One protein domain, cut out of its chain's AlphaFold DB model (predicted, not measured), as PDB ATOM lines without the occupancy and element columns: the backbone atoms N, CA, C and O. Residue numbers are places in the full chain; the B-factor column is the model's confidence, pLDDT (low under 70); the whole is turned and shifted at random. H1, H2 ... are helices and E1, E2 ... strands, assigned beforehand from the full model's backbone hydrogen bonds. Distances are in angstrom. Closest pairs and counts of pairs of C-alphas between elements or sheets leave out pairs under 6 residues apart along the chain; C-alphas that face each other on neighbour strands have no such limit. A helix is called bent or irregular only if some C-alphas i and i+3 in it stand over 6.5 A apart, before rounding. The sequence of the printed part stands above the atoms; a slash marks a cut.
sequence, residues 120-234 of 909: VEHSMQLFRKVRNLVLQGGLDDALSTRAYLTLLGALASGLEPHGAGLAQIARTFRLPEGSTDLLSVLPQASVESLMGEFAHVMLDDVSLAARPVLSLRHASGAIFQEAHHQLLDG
ATOM      1  N   VAL A 120     -30.699  17.641 -22.942       89.69
ATOM      2  CA  VAL A 120     -32.121  17.416 -23.238       89.69
ATOM      3  C   VAL A 120     -32.687  16.354 -22.299       89.69
ATOM      4  O   VAL A 120     -33.694  16.604 -21.645       89.69
ATOM      5  N   GLU A 121     -32.011  15.210 -22.166       88.62
ATOM      6  CA  GLU A 121     -32.427  14.133 -21.258       88.62
ATOM      7  C   GLU A 121     -32.389  14.580 -19.790       88.62
ATOM      8  O   GLU A 121     -33.326  14.308 -19.042       88.62
ATOM      9  N   HIS A 122     -31.358  15.326 -19.385       92.19
ATOM     10  CA  HIS A 122     -31.261  15.903 -18.037       92.19
ATOM     11  C   HIS A 122     -32.441  16.836 -17.733       92.19
ATOM     12  O   HIS A 122     -33.079  16.753 -16.684       92.19
ATOM     13  N   SER A 123     -32.816  17.665 -18.706       93.19
ATOM     14  CA  SER A 123     -33.990  18.532 -18.620       93.19
ATOM     15  C   SER A 123     -35.308  17.752 -18.581       93.19
ATOM     16  O   SER A 123     -36.236  18.131 -17.867       93.19
ATOM     17  N   MET A 124     -35.393  16.618 -19.282       89.69
ATOM     18  CA  MET A 124     -36.559  15.731 -19.224       89.69
ATOM     19  C   MET A 124     -36.667  14.967 -17.909       89.69
ATOM     20  O   MET A 124     -37.775  14.680 -17.456       89.69
ATOM     21  N   GLN A 125     -35.549  14.633 -17.266       89.88
ATOM     22  CA  GLN A 125     -35.557  14.089 -15.908       89.88
ATOM     23  C   GLN A 125     -36.115  15.110 -14.918       89.88
ATOM     24  O   GLN A 125     -36.970  14.754 -14.107       89.88
ATOM     25  N   LEU A 126     -35.702  16.376 -15.039       91.69
ATOM     26  CA  LEU A 126     -36.270  17.468 -14.252       91.69
ATOM     27  C   LEU A 126     -37.777  17.600 -14.498       91.69
ATOM     28  O   LEU A 126     -38.548  17.605 -13.542       91.69
ATOM     29  N   PHE A 127     -38.212  17.635 -15.762       91.88
ATOM     30  CA  PHE A 127     -39.630  17.749 -16.109       91.88
ATOM     31  C   PHE A 127     -40.475  16.622 -15.500       91.88
ATOM     32  O   PHE A 127     -41.499  16.890 -14.873       91.88
ATOM     33  N   ARG A 128     -40.019  15.366 -15.606       89.81
ATOM     34  CA  ARG A 128     -40.702  14.203 -15.010       89.81
ATOM     35  C   ARG A 128     -40.825  14.317 -13.492       89.81
ATOM     36  O   ARG A 128     -41.884  14.024 -12.943       89.81
ATOM     37  N   LYS A 129     -39.764  14.760 -12.813       90.75
ATOM     38  CA  LYS A 129     -39.780  14.956 -11.358       90.75
ATOM     39  C   LYS A 129     -40.726  16.086 -10.949       90.75
ATOM     40  O   LYS A 129     -41.515  15.900 -10.029       90.75
ATOM     41  N   VAL A 130     -40.716  17.211 -11.668       89.94
ATOM     42  CA  VAL A 130     -41.645  18.329 -11.433       89.94
ATOM     43  C   VAL A 130     -43.096  17.891 -11.637       89.94
ATOM     44  O   VAL A 130     -43.936  18.153 -10.781       89.94
ATOM     45  N   ARG A 131     -43.387  17.172 -12.724       89.06
ATOM     46  CA  ARG A 131     -44.719  16.622 -13.004       89.06
ATOM     47  C   ARG A 131     -45.218  15.728 -11.867       89.06
ATOM     48  O   ARG A 131     -46.352  15.866 -11.425       89.06
ATOM     49  N   ASN A 132     -44.352  14.861 -11.343       86.62
ATOM     50  CA  ASN A 132     -44.693  14.012 -10.202       86.62
ATOM     51  C   ASN A 132     -44.983  14.826  -8.936       86.62
ATOM     52  O   ASN A 132     -45.938  14.508  -8.234       86.62
ATOM     53  N   LEU A 133     -44.210  15.881  -8.654       87.94
ATOM     54  CA  LEU A 133     -44.479  16.764  -7.513       87.94
ATOM     55  C   LEU A 133     -45.838  17.463  -7.635       87.94
ATOM     56  O   LEU A 133     -46.570  17.543  -6.653       87.94
ATOM     57  N   VAL A 134     -46.198  17.926  -8.836       87.69
ATOM     58  CA  VAL A 134     -47.511  18.534  -9.107       87.69
ATOM     59  C   VAL A 134     -48.636  17.529  -8.845       87.69
ATOM     60  O   VAL A 134     -49.579  17.840  -8.116       87.69
ATOM     61  N   LEU A 135     -48.502  16.297  -9.345       85.50
ATOM     62  CA  LEU A 135     -49.491  15.237  -9.129       85.50
ATOM     63  C   LEU A 135     -49.607  14.824  -7.651       85.50
ATOM     64  O   LEU A 135     -50.717  14.651  -7.150       85.50
ATOM     65  N   GLN A 136     -48.487  14.705  -6.933       83.25
ATOM     66  CA  GLN A 136     -48.476  14.408  -5.492       83.25
ATOM     67  C   GLN A 136     -49.105  15.531  -4.661       83.25
ATOM     68  O   GLN A 136     -49.735  15.258  -3.640       83.25
ATOM     69  N   GLY A 137     -48.989  16.779  -5.120       81.00
ATOM     70  CA  GLY A 137     -49.684  17.930  -4.549       81.00
ATOM     71  C   GLY A 137     -51.198  17.943  -4.795       81.00
ATOM     72  O   GLY A 137     -51.867  18.870  -4.346       81.00
ATOM     73  N   GLY A 138     -51.752  16.951  -5.507       82.00
ATOM     74  CA  GLY A 138     -53.175  16.887  -5.854       82.00
ATOM     75  C   GLY A 138     -53.600  17.918  -6.904       82.00
ATOM     76  O   GLY A 138     -54.782  18.249  -6.995       82.00
ATOM     77  N   LEU A 139     -52.645  18.451  -7.667       86.19
ATOM     78  CA  LEU A 139     -52.867  19.491  -8.666       86.19
ATOM     79  C   LEU A 139     -53.087  18.890 -10.060       86.19
ATOM     80  O   LEU A 139     -52.679  17.764 -10.347       86.19
ATOM     81  N   ASP A 140     -53.725  19.664 -10.940       84.94
ATOM     82  CA  ASP A 140     -53.930  19.281 -12.339       84.94
ATOM     83  C   ASP A 140     -52.582  19.163 -13.072       84.94
ATOM     84  O   ASP A 140     -51.731  20.054 -12.992       84.94
ATOM     85  N   ASP A 141     -52.406  18.084 -13.834       83.88
ATOM     86  CA  ASP A 141     -51.218  17.818 -14.645       83.88
ATOM     87  C   ASP A 141     -50.944  18.924 -15.678       83.88
ATOM     88  O   ASP A 141     -49.795  19.172 -16.046       83.88
ATOM     89  N   ALA A 142     -51.980  19.657 -16.103       80.50
ATOM     90  CA  ALA A 142     -51.827  20.830 -16.963       80.50
ATOM     91  C   ALA A 142     -50.915  21.919 -16.349       80.50
ATOM     92  O   ALA A 142     -50.319  22.716 -17.077       80.50
ATOM     93  N   LEU A 143     -50.765  21.947 -15.019       86.56
ATOM     94  CA  LEU A 143     -49.909  22.897 -14.301       86.56
ATOM     95  C   LEU A 143     -48.427  22.486 -14.298       86.56
ATOM     96  O   LEU A 143     -47.563  23.332 -14.051       86.56
ATOM     97  N   SER A 144     -48.107  21.236 -14.648       89.19
ATOM     98  CA  SER A 144     -46.738  20.707 -14.701       89.19
ATOM     99  C   SER A 144     -45.821  21.531 -15.604       89.19
ATOM    100  O   SER A 144     -44.670  21.793 -15.252       89.19
ATOM    101  N   THR A 145     -46.335  22.018 -16.740       89.69
ATOM    102  CA  THR A 145     -45.580  22.910 -17.634       89.69
ATOM    103  C   THR A 145     -45.214  24.218 -16.945       89.69
ATOM    104  O   THR A 145     -44.069  24.651 -17.033       89.69
ATOM    105  N   ARG A 146     -46.145  24.838 -16.216       89.56
ATOM    106  CA  ARG A 146     -45.913  26.128 -15.550       89.56
ATOM    107  C   ARG A 146     -44.916  26.004 -14.401       89.56
ATOM    108  O   ARG A 146     -44.010  26.830 -14.301       89.56
ATOM    109  N   ALA A 147     -45.026  24.950 -13.588       90.00
ATOM    110  CA  ALA A 147     -44.054  24.662 -12.530       90.00
ATOM    111  C   ALA A 147     -42.649  24.472 -13.115       90.00
ATOM    112  O   ALA A 147     -41.681  25.068 -12.643       90.00
ATOM    113  N   TYR A 148     -42.551  23.699 -14.196       92.06
ATOM    114  CA  TYR A 148     -41.287  23.424 -14.862       92.06
ATOM    115  C   TYR A 148     -40.651  24.677 -15.475       92.06
ATOM    116  O   TYR A 148     -39.464  24.921 -15.262       92.06
ATOM    117  N   LEU A 149     -41.426  25.511 -16.177       91.62
ATOM    118  CA  LEU A 149     -40.935  26.779 -16.731       91.62
ATOM    119  C   LEU A 149     -40.469  27.741 -15.633       91.62
ATOM    120  O   LEU A 149     -39.436  28.390 -15.779       91.62
ATOM    121  N   THR A 150     -41.191  27.794 -14.512       89.88
ATOM    122  CA  THR A 150     -40.796  28.620 -13.362       89.88
ATOM    123  C   THR A 150     -39.462  28.155 -12.786       89.88
ATOM    124  O   THR A 150     -38.580  28.977 -12.540       89.88
ATOM    125  N   LEU A 151     -39.276  26.839 -12.645       90.75
ATOM    126  CA  LEU A 151     -38.034  26.250 -12.150       90.75
ATOM    127  C   LEU A 151     -36.857  26.495 -13.100       90.75
ATOM    128  O   LEU A 151     -35.774  26.868 -12.657       90.75
ATOM    129  N   LEU A 152     -37.071  26.354 -14.412       91.75
ATOM    130  CA  LEU A 152     -36.066  26.705 -15.416       91.75
ATOM    131  C   LEU A 152     -35.704  28.194 -15.369       91.75
ATOM    132  O   LEU A 152     -34.532  28.533 -15.521       91.75
ATOM    133  N   GLY A 153     -36.678  29.078 -15.137       90.19
ATOM    134  CA  GLY A 153     -36.443  30.512 -14.952       90.19
ATOM    135  C   GLY A 153     -35.621  30.820 -13.695       90.19
ATOM    136  O   GLY A 153     -34.694  31.630 -13.749       90.19
ATOM    137  N   ALA A 154     -35.903  30.140 -12.579       89.69
ATOM    138  CA  ALA A 154     -35.113  30.236 -11.350       89.69
ATOM    139  C   ALA A 154     -33.661  29.798 -11.591       89.69
ATOM    140  O   ALA A 154     -32.729  30.566 -11.364       89.69
ATOM    141  N   LEU A 155     -33.480  28.614 -12.183       91.06
ATOM    142  CA  LEU A 155     -32.175  28.062 -12.548       91.06
ATOM    143  C   LEU A 155     -31.394  28.978 -13.507       91.06
ATOM    144  O   LEU A 155     -30.194  29.171 -13.338       91.06
ATOM    145  N   ALA A 156     -32.057  29.564 -14.506       89.00
ATOM    146  CA  ALA A 156     -31.420  30.451 -15.477       89.00
ATOM    147  C   ALA A 156     -31.047  31.825 -14.900       89.00
ATOM    148  O   ALA A 156     -30.064  32.418 -15.340       89.00
ATOM    149  N   SER A 157     -31.810  32.334 -13.931       86.81
ATOM    150  CA  SER A 157     -31.539  33.627 -13.287       86.81
ATOM    151  C   SER A 157     -30.655  33.529 -12.042       86.81
ATOM    152  O   SER A 157     -30.140  34.551 -11.595       86.81
ATOM    153  N   GLY A 158     -30.481  32.326 -11.483       85.81
ATOM    154  CA  GLY A 158     -29.811  32.117 -10.198       85.81
ATOM    155  C   GLY A 158     -30.584  32.704  -9.012       85.81
ATOM    156  O   GLY A 158     -29.989  32.980  -7.976       85.81
ATOM    157  N   LEU A 159     -31.886  32.956  -9.179       87.06
ATOM    158  CA  LEU A 159     -32.755  33.510  -8.144       87.06
ATOM    159  C   LEU A 159     -33.513  32.398  -7.428       87.06
ATOM    160  O   LEU A 159     -33.929  31.419  -8.049       87.06
ATOM    161  N   GLU A 160     -33.775  32.609  -6.140       83.94
ATOM    162  CA  GLU A 160     -34.604  31.696  -5.360       83.94
ATOM    163  C   GLU A 160     -36.049  31.665  -5.890       83.94
ATOM    164  O   GLU A 160     -36.642  32.724  -6.148       83.94
ATOM    165  N   PRO A 161     -36.667  30.476  -6.014       82.00
ATOM    166  CA  PRO A 161     -38.003  30.303  -6.584       82.00
ATOM    167  C   PRO A 161     -39.136  30.678  -5.608       82.00
ATOM    168  O   PRO A 161     -40.261  30.208  -5.756       82.00
ATOM    169  N   HIS A 162     -38.873  31.533  -4.615       80.69
ATOM    170  CA  HIS A 162     -39.845  31.988  -3.620       80.69
ATOM    171  C   HIS A 162     -39.707  33.491  -3.314       80.69
ATOM    172  O   HIS A 162     -38.694  34.134  -3.604       80.69
ATOM    173  N   GLY A 163     -40.741  34.082  -2.706       82.50
ATOM    174  CA  GLY A 163     -40.729  35.476  -2.247       82.50
ATOM    175  C   GLY A 163     -40.389  36.496  -3.346       82.50
ATOM    176  O   GLY A 163     -40.967  36.482  -4.434       82.50
ATOM    177  N   ALA A 164     -39.448  37.403  -3.062       82.12
ATOM    178  CA  ALA A 164     -39.042  38.459  -3.997       82.12
ATOM    179  C   ALA A 164     -38.344  37.921  -5.262       82.12
ATOM    180  O   ALA A 164     -38.506  38.506  -6.337       82.12
ATOM    181  N   GLY A 165     -37.617  36.801  -5.148       83.50
ATOM    182  CA  GLY A 165     -36.970  36.133  -6.281       83.50
ATOM    183  C   GLY A 165     -38.000  35.642  -7.295       83.50
ATOM    184  O   GLY A 165     -37.923  35.988  -8.472       83.50
ATOM    185  N   LEU A 166     -39.058  34.980  -6.821       83.38
ATOM    186  CA  LEU A 166     -40.174  34.522  -7.653       83.38
ATOM    187  C   LEU A 166     -40.872  35.665  -8.405       83.38
ATOM    188  O   LEU A 166     -41.137  35.550  -9.602       83.38
ATOM    189  N   ALA A 167     -41.110  36.802  -7.746       84.50
ATOM    190  CA  ALA A 167     -41.693  37.980  -8.389       84.50
ATOM    191  C   ALA A 167     -40.773  38.589  -9.469       84.50
ATOM    192  O   ALA A 167     -41.240  39.196 -10.439       84.50
ATOM    193  N   GLN A 168     -39.454  38.458  -9.322       84.06
ATOM    194  CA  GLN A 168     -38.494  38.877 -10.341       84.06
ATOM    195  C   GLN A 168     -38.408  37.876 -11.499       84.06
ATOM    196  O   GLN A 168     -38.375  38.308 -12.651       84.06
ATOM    197  N   ILE A 169     -38.437  36.569 -11.226       85.00
ATOM    198  CA  ILE A 169     -38.495  35.521 -12.257       85.00
ATOM    199  C   ILE A 169     -39.767  35.702 -13.096       85.00
ATOM    200  O   ILE A 169     -39.689  35.806 -14.319       85.00
ATOM    201  N   ALA A 170     -40.926  35.848 -12.449       84.88
ATOM    202  CA  ALA A 170     -42.208  36.034 -13.125       84.88
ATOM    203  C   ALA A 170     -42.212  37.245 -14.068       84.88
ATOM    204  O   ALA A 170     -42.744  37.155 -15.170       84.88
ATOM    205  N   ARG A 171     -41.569  38.355 -13.677       83.12
ATOM    206  CA  ARG A 171     -41.433  39.548 -14.531       83.12
ATOM    207  C   ARG A 171     -40.423  39.361 -15.661       83.12
ATOM    208  O   ARG A 171     -40.700  39.779 -16.779       83.12
ATOM    209  N   THR A 172     -39.269  38.757 -15.374       80.62
ATOM    210  CA  THR A 172     -38.174  38.573 -16.344       80.62
ATOM    211  C   THR A 172     -38.571  37.615 -17.465       80.62
ATOM    212  O   THR A 172     -38.337  37.912 -18.631       80.62
ATOM    213  N   PHE A 173     -39.211  36.497 -17.118       81.31
ATOM    214  CA  PHE A 173     -39.589  35.438 -18.058       81.31
ATOM    215  C   PHE A 173     -41.074  35.482 -18.461       81.31
ATOM    216  O   PHE A 173     -41.541  34.551 -19.112       81.31
ATOM    217  N   ARG A 174     -41.814  36.519 -18.023       81.50
ATOM    218  CA  ARG A 174     -43.272  36.704 -18.205       81.50
ATOM    219  C   ARG A 174     -44.055  35.399 -18.059       81.50
ATOM    220  O   ARG A 174     -44.767  34.957 -18.965       81.50
ATOM    221  N   LEU A 175     -43.879  34.770 -16.901       82.12
ATOM    222  CA  LEU A 175     -44.491  33.478 -16.621       82.12
ATOM    223  C   LEU A 175     -46.025  33.553 -16.742       82.12
ATOM    224  O   LEU A 175     -46.607  34.599 -16.445       82.12
ATOM    225  N   PRO A 176     -46.692  32.455 -17.147       79.38
ATOM    226  CA  PRO A 176     -48.149  32.407 -17.225       79.38
ATOM    227  C   PRO A 176     -48.816  32.772 -15.893       79.38
ATOM    228  O   PRO A 176     -48.278  32.477 -14.820       79.38
ATOM    229  N   GLU A 177     -50.012  33.358 -15.950       77.62
ATOM    230  CA  GLU A 177     -50.790  33.676 -14.748       77.62
ATOM    231  C   GLU A 177     -50.990  32.434 -13.856       77.62
ATOM    232  O   GLU A 177     -51.180  31.310 -14.337       77.62
ATOM    233  N   GLY A 178     -50.893  32.634 -12.540       76.38
ATOM    234  CA  GLY A 178     -50.970  31.568 -11.533       76.38
ATOM    235  C   GLY A 178     -49.678  30.763 -11.323       76.38
ATOM    236  O   GLY A 178     -49.640  29.912 -10.440       76.38
ATOM    237  N   SER A 179     -48.596  31.022 -12.074       81.44
ATOM    238  CA  SER A 179     -47.315  30.308 -11.881       81.44
ATOM    239  C   SER A 179     -46.657  30.600 -10.527       81.44
ATOM    240  O   SER A 179     -45.988  29.738  -9.964       81.44
ATOM    241  N   THR A 180     -46.852  31.807  -9.987       75.00
ATOM    242  CA  THR A 180     -46.302  32.201  -8.682       75.00
ATOM    243  C   THR A 180     -47.008  31.500  -7.527       75.00
ATOM    244  O   THR A 180     -46.360  31.046  -6.587       75.00
ATOM    245  N   ASP A 181     -48.328  31.356  -7.626       76.94
ATOM    246  CA  ASP A 181     -49.134  30.699  -6.599       76.94
ATOM    247  C   ASP A 181     -48.857  29.191  -6.594       76.94
ATOM    248  O   ASP A 181     -48.783  28.572  -5.537       76.94
ATOM    249  N   LEU A 182     -48.588  28.614  -7.769       79.19
ATOM    250  CA  LEU A 182     -48.285  27.196  -7.941       79.19
ATOM    251  C   LEU A 182     -47.083  26.725  -7.110       79.19
ATOM    252  O   LEU A 182     -47.175  25.709  -6.425       79.19
ATOM    253  N   LEU A 183     -45.963  27.455  -7.147       73.25
ATOM    254  CA  LEU A 183     -44.767  27.059  -6.396       73.25
ATOM    255  C   LEU A 183     -44.926  27.229  -4.886       73.25
ATOM    256  O   LEU A 183     -44.279  26.506  -4.137       73.25
ATOM    257  N   SER A 184     -45.813  28.122  -4.436       69.75
ATOM    258  CA  SER A 184     -46.112  28.270  -3.006       69.75
ATOM    259  C   SER A 184     -46.833  27.052  -2.409       69.75
ATOM    260  O   SER A 184     -46.800  26.853  -1.198       69.75
ATOM    261  N   VAL A 185     -47.456  26.228  -3.260       78.00
ATOM    262  CA  VAL A 185     -48.174  25.005  -2.868       78.00
ATOM    263  C   VAL A 185     -47.263  23.770  -2.904       78.00
ATOM    264  O   VAL A 185     -47.549  22.775  -2.238       78.00
ATOM    265  N   LEU A 186     -46.152  23.814  -3.650       82.69
ATOM    266  CA  LEU A 186     -45.204  22.702  -3.719       82.69
ATOM    267  C   LEU A 186     -44.255  22.697  -2.504       82.69
ATOM    268  O   LEU A 186     -43.854  23.762  -2.035       82.69
ATOM    269  N   PRO A 187     -43.829  21.519  -2.001       84.88
ATOM    270  CA  PRO A 187     -42.885  21.451  -0.888       84.88
ATOM    271  C   PRO A 187     -41.540  22.105  -1.241       84.88
ATOM    272  O   PRO A 187     -40.818  21.624  -2.117       84.88
ATOM    273  N   GLN A 188     -41.176  23.173  -0.524       83.50
ATOM    274  CA  GLN A 188     -39.972  23.966  -0.806       83.50
ATOM    275  C   GLN A 188     -38.688  23.120  -0.801       83.50
ATOM    276  O   GLN A 188     -37.898  23.207  -1.736       83.50
ATOM    277  N   ALA A 189     -38.527  22.227   0.181       85.81
ATOM    278  CA  ALA A 189     -37.370  21.332   0.258       85.81
ATOM    279  C   ALA A 189     -37.235  20.423  -0.981       85.81
ATOM    280  O   ALA A 189     -36.127  20.125  -1.423       85.81
ATOM    281  N   SER A 190     -38.356  19.998  -1.576       88.00
ATOM    282  CA  SER A 190     -38.341  19.212  -2.813       88.00
ATOM    283  C   SER A 190     -37.926  20.065  -4.010       88.00
ATOM    284  O   SER A 190     -37.153  19.596  -4.839       88.00
ATOM    285  N   VAL A 191     -38.393  21.314  -4.093       87.00
ATOM    286  CA  VAL A 191     -38.000  22.253  -5.158       87.00
ATOM    287  C   VAL A 191     -36.500  22.558  -5.089       87.00
ATOM    288  O   VAL A 191     -35.816  22.447  -6.104       87.00
ATOM    289  N   GLU A 192     -35.977  22.857  -3.900       87.44
ATOM    290  CA  GLU A 192     -34.547  23.102  -3.667       87.44
ATOM    291  C   GLU A 192     -33.694  21.871  -4.018       87.44
ATOM    292  O   GLU A 192     -32.685  22.000  -4.715       87.44
ATOM    293  N   SER A 193     -34.136  20.664  -3.632       89.50
ATOM    294  CA  SER A 193     -33.474  19.405  -4.019       89.50
ATOM    295  C   SER A 193     -33.404  19.248  -5.537       89.50
ATOM    296  O   SER A 193     -32.340  18.956  -6.078       89.50
ATOM    297  N   LEU A 194     -34.511  19.494  -6.250       90.56
ATOM    298  CA  LEU A 194     -34.534  19.406  -7.712       90.56
ATOM    299  C   LEU A 194     -33.605  20.424  -8.380       90.56
ATOM    300  O   LEU A 194     -32.980  20.098  -9.390       90.56
ATOM    301  N   MET A 195     -33.496  21.638  -7.833       89.56
ATOM    302  CA  MET A 195     -32.557  22.642  -8.342       89.56
ATOM    303  C   MET A 195     -31.105  22.211  -8.136       89.56
ATOM    304  O   MET A 195     -30.312  22.292  -9.075       89.56
ATOM    305  N   GLY A 196     -30.772  21.706  -6.944       89.50
ATOM    306  CA  GLY A 196     -29.440  21.184  -6.635       89.50
ATOM    307  C   GLY A 196     -29.054  19.995  -7.517       89.50
ATOM    308  O   GLY A 196     -27.950  19.953  -8.052       89.50
ATOM    309  N   GLU A 197     -29.987  19.067  -7.747       89.50
ATOM    310  CA  GLU A 197     -29.793  17.926  -8.649       89.50
ATOM    311  C   GLU A 197     -29.621  18.347 -10.114       89.50
ATOM    312  O   GLU A 197     -28.900  17.690 -10.861       89.50
ATOM    313  N   PHE A 198     -30.274  19.429 -10.550       91.50
ATOM    314  CA  PHE A 198     -30.130  19.910 -11.921       91.50
ATOM    315  C   PHE A 198     -28.790  20.611 -12.163       91.50
ATOM    316  O   PHE A 198     -28.295  20.577 -13.290       91.50
ATOM    317  N   ALA A 199     -28.200  21.227 -11.134       91.06
ATOM    318  CA  ALA A 199     -27.003  22.061 -11.246       91.06
ATOM    319  C   ALA A 199     -25.784  21.329 -11.834       91.06
ATOM    320  O   ALA A 199     -24.929  21.967 -12.450       91.06
ATOM    321  N   HIS A 200     -25.716  20.004 -11.689       92.31
ATOM    322  CA  HIS A 200     -24.625  19.189 -12.211       92.31
ATOM    323  C   HIS A 200     -25.132  17.904 -12.863       92.31
ATOM    324  O   HIS A 200     -26.140  17.333 -12.451       92.31
ATOM    325  N   VAL A 201     -24.388  17.414 -13.853       91.75
ATOM    326  CA  VAL A 201     -24.528  16.046 -14.359       91.75
ATOM    327  C   VAL A 201     -23.288  15.242 -13.984       91.75
ATOM    328  O   VAL A 201     -22.158  15.693 -14.180       91.75
ATOM    329  N   MET A 202     -23.507  14.044 -13.442       87.75
ATOM    330  CA  MET A 202     -22.440  13.100 -13.116       87.75
ATOM    331  C   MET A 202     -22.251  12.100 -14.261       87.75
ATOM    332  O   MET A 202     -23.161  11.343 -14.616       87.75
ATOM    333  N   LEU A 203     -21.052  12.107 -14.834       83.19
ATOM    334  CA  LEU A 203     -20.584  11.248 -15.912       83.19
ATOM    335  C   LEU A 203     -19.476  10.340 -15.383       83.19
ATOM    336  O   LEU A 203     -18.294  10.625 -15.543       83.19
ATOM    337  N   ASP A 204     -19.871   9.254 -14.729       80.88
ATOM    338  CA  ASP A 204     -18.953   8.316 -14.080       80.88
ATOM    339  C   ASP A 204     -18.081   9.069 -13.049       80.88
ATOM    340  O   ASP A 204     -18.617   9.495 -12.027       80.88
ATOM    341  N   ASP A 205     -16.801   9.324 -13.337       79.00
ATOM    342  CA  ASP A 205     -15.884  10.083 -12.464       79.00
ATOM    343  C   ASP A 205     -15.814  11.596 -12.783       79.00
ATOM    344  O   ASP A 205     -15.030  12.334 -12.186       79.00
ATOM    345  N   VAL A 206     -16.602  12.083 -13.745       82.69
ATOM    346  CA  VAL A 206     -16.590  13.474 -14.225       82.69
ATOM    347  C   VAL A 206     -17.867  14.200 -13.800       82.69
ATOM    348  O   VAL A 206     -18.967  13.710 -14.024       82.69
ATOM    349  N   SER A 207     -17.737  15.408 -13.248       90.75
ATOM    350  CA  SER A 207     -18.871  16.306 -12.993       90.75
ATOM    351  C   SER A 207     -18.841  17.468 -13.979       90.75
ATOM    352  O   SER A 207     -17.823  18.152 -14.094       90.75
ATOM    353  N   LEU A 208     -19.945  17.693 -14.695       94.31
ATOM    354  CA  LEU A 208     -20.120  18.876 -15.541       94.31
ATOM    355  C   LEU A 208     -21.177  19.797 -14.940       94.31
ATOM    356  O   LEU A 208     -22.218  19.340 -14.462       94.31
ATOM    357  N   ALA A 209     -20.921  21.101 -14.993       94.19
ATOM    358  CA  ALA A 209     -21.869  22.108 -14.541       94.19
ATOM    359  C   ALA A 209     -22.962  22.319 -15.594       94.19
ATOM    360  O   ALA A 209     -22.680  22.601 -16.763       94.19
ATOM    361  N   ALA A 210     -24.220  22.247 -15.171       94.31
ATOM    362  CA  ALA A 210     -25.331  22.659 -16.004       94.31
ATOM    363  C   ALA A 210     -25.383  24.183 -16.088       94.31
ATOM    364  O   ALA A 210     -25.363  24.890 -15.081       94.31
ATOM    365  N   ARG A 211     -25.467  24.706 -17.314       93.75
ATOM    366  CA  ARG A 211     -25.657  26.134 -17.593       93.75
ATOM    367  C   ARG A 211     -27.041  26.326 -18.227       93.75
ATOM    368  O   ARG A 211     -27.138  26.319 -19.456       93.75
ATOM    369  N   PRO A 212     -28.109  26.521 -17.428       92.12
ATOM    370  CA  PRO A 212     -29.485  26.582 -17.926       92.12
ATOM    371  C   PRO A 212     -29.687  27.644 -19.011       92.12
ATOM    372  O   PRO A 212     -30.398  27.400 -19.980       92.12
ATOM    373  N   VAL A 213     -29.008  28.791 -18.905       91.31
ATOM    374  CA  VAL A 213     -29.034  29.850 -19.926       91.31
ATOM    375  C   VAL A 213     -28.552  29.332 -21.287       91.31
ATOM    376  O   VAL A 213     -29.225  29.550 -22.293       91.31
ATOM    377  N   LEU A 214     -27.447  28.574 -21.329       93.62
ATOM    378  CA  LEU A 214     -26.955  27.953 -22.566       93.62
ATOM    379  C   LEU A 214     -27.927  26.895 -23.090       93.62
ATOM    380  O   LEU A 214     -28.159  26.816 -24.295       93.62
ATOM    381  N   SER A 215     -28.544  26.120 -22.197       93.50
ATOM    382  CA  SER A 215     -29.544  25.111 -22.563       93.50
ATOM    383  C   SER A 215     -30.787  25.742 -23.176       93.50
ATOM    384  O   SER A 215     -31.263  25.298 -24.218       93.50
ATOM    385  N   LEU A 216     -31.286  26.830 -22.598       90.56
ATOM    386  CA  LEU A 216     -32.410  27.581 -23.146       90.56
ATOM    387  C   LEU A 216     -32.034  28.272 -24.464       90.56
ATOM    388  O   LEU A 216     -32.827  28.291 -25.407       90.56
ATOM    389  N   ARG A 217     -30.804  28.775 -24.587       89.56
ATOM    390  CA  ARG A 217     -30.325  29.416 -25.814       89.56
ATOM    391  C   ARG A 217     -30.089  28.417 -26.942       89.56
ATOM    392  O   ARG A 217     -30.480  28.683 -28.070       89.56
ATOM    393  N   HIS A 218     -29.511  27.252 -26.705       89.25
ATOM    394  CA  HIS A 218     -29.091  26.369 -27.802       89.25
ATOM    395  C   HIS A 218     -29.916  25.085 -27.925       89.25
ATOM    396  O   HIS A 218     -29.977  24.513 -29.012       89.25
ATOM    397  N   ALA A 219     -30.617  24.676 -26.864       89.31
ATOM    398  CA  ALA A 219     -31.335  23.405 -26.795       89.31
ATOM    399  C   ALA A 219     -32.844  23.522 -26.497       89.31
ATOM    400  O   ALA A 219     -33.530  22.503 -26.563       89.31
ATOM    401  N   SER A 220     -33.393  24.719 -26.235       88.81
ATOM    402  CA  SER A 220     -34.826  24.921 -25.915       88.81
ATOM    403  C   SER A 220     -35.777  24.299 -26.930       88.81
ATOM    404  O   SER A 220     -36.774  23.700 -26.541       88.81
ATOM    405  N   GLY A 221     -35.441  24.377 -28.222       83.81
ATOM    406  CA  GLY A 221     -36.199  23.713 -29.280       83.81
ATOM    407  C   GLY A 221     -36.369  22.218 -29.002       83.81
ATOM    408  O   GLY A 221     -37.494  21.744 -28.950       83.81
ATOM    409  N   ALA A 222     -35.282  21.487 -28.745       83.00
ATOM    410  CA  ALA A 222     -35.346  20.054 -28.448       83.00
ATOM    411  C   ALA A 222     -35.986  19.761 -27.077       83.00
ATOM    412  O   ALA A 222     -36.802  18.851 -26.966       83.00
ATOM    413  N   ILE A 223     -35.658  20.556 -26.052       89.50
ATOM    414  CA  ILE A 223     -36.183  20.402 -24.685       89.50
ATOM    415  C   ILE A 223     -37.710  20.531 -24.667       89.50
ATOM    416  O   ILE A 223     -38.400  19.647 -24.170       89.50
ATOM    417  N   PHE A 224     -38.259  21.608 -25.227       89.00
ATOM    418  CA  PHE A 224     -39.701  21.858 -25.178       89.00
ATOM    419  C   PHE A 224     -40.495  20.980 -26.143       89.00
ATOM    420  O   PHE A 224     -41.662  20.697 -25.884       89.00
ATOM    421  N   GLN A 225     -39.872  20.504 -27.223       79.19
ATOM    422  CA  GLN A 225     -40.469  19.473 -28.072       79.19
ATOM    423  C   GLN A 225     -40.678  18.169 -27.290       79.19
ATOM    424  O   GLN A 225     -41.782  17.627 -27.289       79.19
ATOM    425  N   GLU A 226     -39.654  17.707 -26.571       81.81
ATOM    426  CA  GLU A 226     -39.734  16.477 -25.781       81.81
ATOM    427  C   GLU A 226     -40.665  16.632 -24.562       81.81
ATOM    428  O   GLU A 226     -41.477  15.748 -24.286       81.81
ATOM    429  N   ALA A 227     -40.648  17.791 -23.891       84.69
ATOM    430  CA  ALA A 227     -41.581  18.082 -22.798       84.69
ATOM    431  C   ALA A 227     -43.042  18.075 -23.276       84.69
ATOM    432  O   ALA A 227     -43.907  17.479 -22.630       84.69
ATOM    433  N   HIS A 228     -43.327  18.703 -24.425       81.50
ATOM    434  CA  HIS A 228     -44.675  18.700 -24.988       81.50
ATOM    435  C   HIS A 228     -45.126  17.284 -25.369       81.50
ATOM    436  O   HIS A 228     -46.270  16.922 -25.108       81.50
ATOM    437  N   HIS A 229     -44.225  16.472 -25.931       76.19
ATOM    438  CA  HIS A 229     -44.504  15.076 -26.266       76.19
ATOM    439  C   HIS A 229     -44.890  14.250 -25.027       76.19
ATOM    440  O   HIS A 229     -45.915  13.572 -25.037       76.19
ATOM    441  N   GLN A 230     -44.147  14.369 -23.923       76.56
ATOM    442  CA  GLN A 230     -44.440  13.625 -22.689       76.56
ATOM    443  C   GLN A 230     -45.797  13.966 -22.056       76.56
ATOM    444  O   GLN A 230     -46.391  13.119 -21.387       76.56
ATOM    445  N   LEU A 231     -46.311  15.183 -22.257       74.44
ATOM    446  CA  LEU A 231     -47.657  15.554 -21.801       74.44
ATOM    447  C   LEU A 231     -48.746  14.789 -22.564       74.44
ATOM    448  O   LEU A 231     -49.762  14.421 -21.977       74.44
ATOM    449  N   LEU A 232     -48.522  14.506 -23.849       69.56
ATOM    450  CA  LEU A 232     -49.475  13.790 -24.701       69.56
ATOM    451  C   LEU A 232     -49.542  12.287 -24.386       69.56
ATOM    452  O   LEU A 232     -50.580  11.668 -24.614       69.56
ATOM    453  N   ASP A 233     -48.471  11.715 -23.830       59.28
ATOM    454  CA  ASP A 233     -48.374  10.290 -23.480       59.28
ATOM    455  C   ASP A 233     -49.105   9.912 -22.171       59.28
ATOM    456  O   ASP A 233     -49.174   8.733 -21.816       59.28
ATOM    457  N   GLY A 234     -49.713  10.888 -21.483       54.62
ATOM    458  CA  GLY A 234     -50.383  10.697 -20.190       54.62
ATOM    459  C   GLY A 234     -49.404  10.623 -19.006       54.62
ATOM    460  O   GLY A 234     -48.186  10.595 -19.208       54.62
TER     461      GLY A 234
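This is residues 120 to 234 of the 909 residues of the protein "Site-specific DNA-methyltransferase (adenine-specific)" of Methylorubrum extorquens (strain DSM 6343 / CIP 106787 / DM4) (UniProt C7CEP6). One helix, H2, runs through the middle of a compact cluster of helices, with H1, H6 and the helical hairpin of H3 and H4 packed round it and H5 side by side with part of H1. A small hairpin of two short strands, E1 and E2, follows H5, and its tip, residues 202 to 207, sticks out from the body; the last helix, H6, is sharply kinked. The printed part has 115 residues, with six named helices and two named strands in the order H1, H2, H3, H4, H5, E1, E2, H6; the sheet, E1 - E2, is antiparallel and the class is mostly helix. The whole is compact, with a radius of gyration of the C-alphas of 13.6 A and spans of 39 by 34 by 26 A.

H1, residues 120 to 136, begins with C-alpha 120 at (-32.121, 17.416, -23.238) and is 24.3 A long. H2, residues 141 to 157, is 25.3 A long and only just irregular: C-alphas 142 and 145 are 6.6 A apart. H3 is residues 163 to 172, H4 residues 179 to 185, and H5 residues 188 to 198, 15.4 A long. E1 is residues 200 to 203 and E2 residues 206 to 209. H6, residues 212 to 232, is 24.7 A long, ends with C-alpha 232 at (-49.475, 13.790, -24.701), and is irregular, with C-alphas 218 and 221 7.7 A apart and a kink of 86 degrees near residue 219.

H2 is the hub, touching four helices. Its residues 141 to 148 touch H1 at a steep tilt of 52 degrees, opposite ways, the closest C-alphas being those of Arg 131 and Ser 144, 4.9 A apart. Its residues 150 to 157 touch H3, about perpendicular at 88 degrees, closest at the C-alphas of Gly 153 and Ile 169, 6.0 A. Its residues 143 to 150 touch H4, closest at the C-alphas of Arg 146 and Ser 179, 5.7 A. Its residues 152 to 156 touch residues 212 to 213 of H6, closest at the C-alphas of Ala 156 and Pro 212, 5.0 A. Residues 122 to 129 of H1 touch H5 at a shallow tilt of 13 degrees, opposite ways, closest at the C-alphas of Leu 126 and Phe 198, 7.0 A. In the hairpin of E1 and E2, N 203 and O 206 are 2.8 A apart, within hydrogen-bond range. Every O i to N i+4 pair is within range in H1, H3 and H5; the counts are 11 of 13 in H2, 13 of 17 in H6 and 0 of 3 in H4, where 2 of 4 O i to N i+3 pairs are.

The two C-alphas farthest apart, those of Glu 177 and Asp 205, are 42.2 A apart. The printed part has no cut and no long link. Residue 184 and residues 232 to 234 have pLDDT under 70.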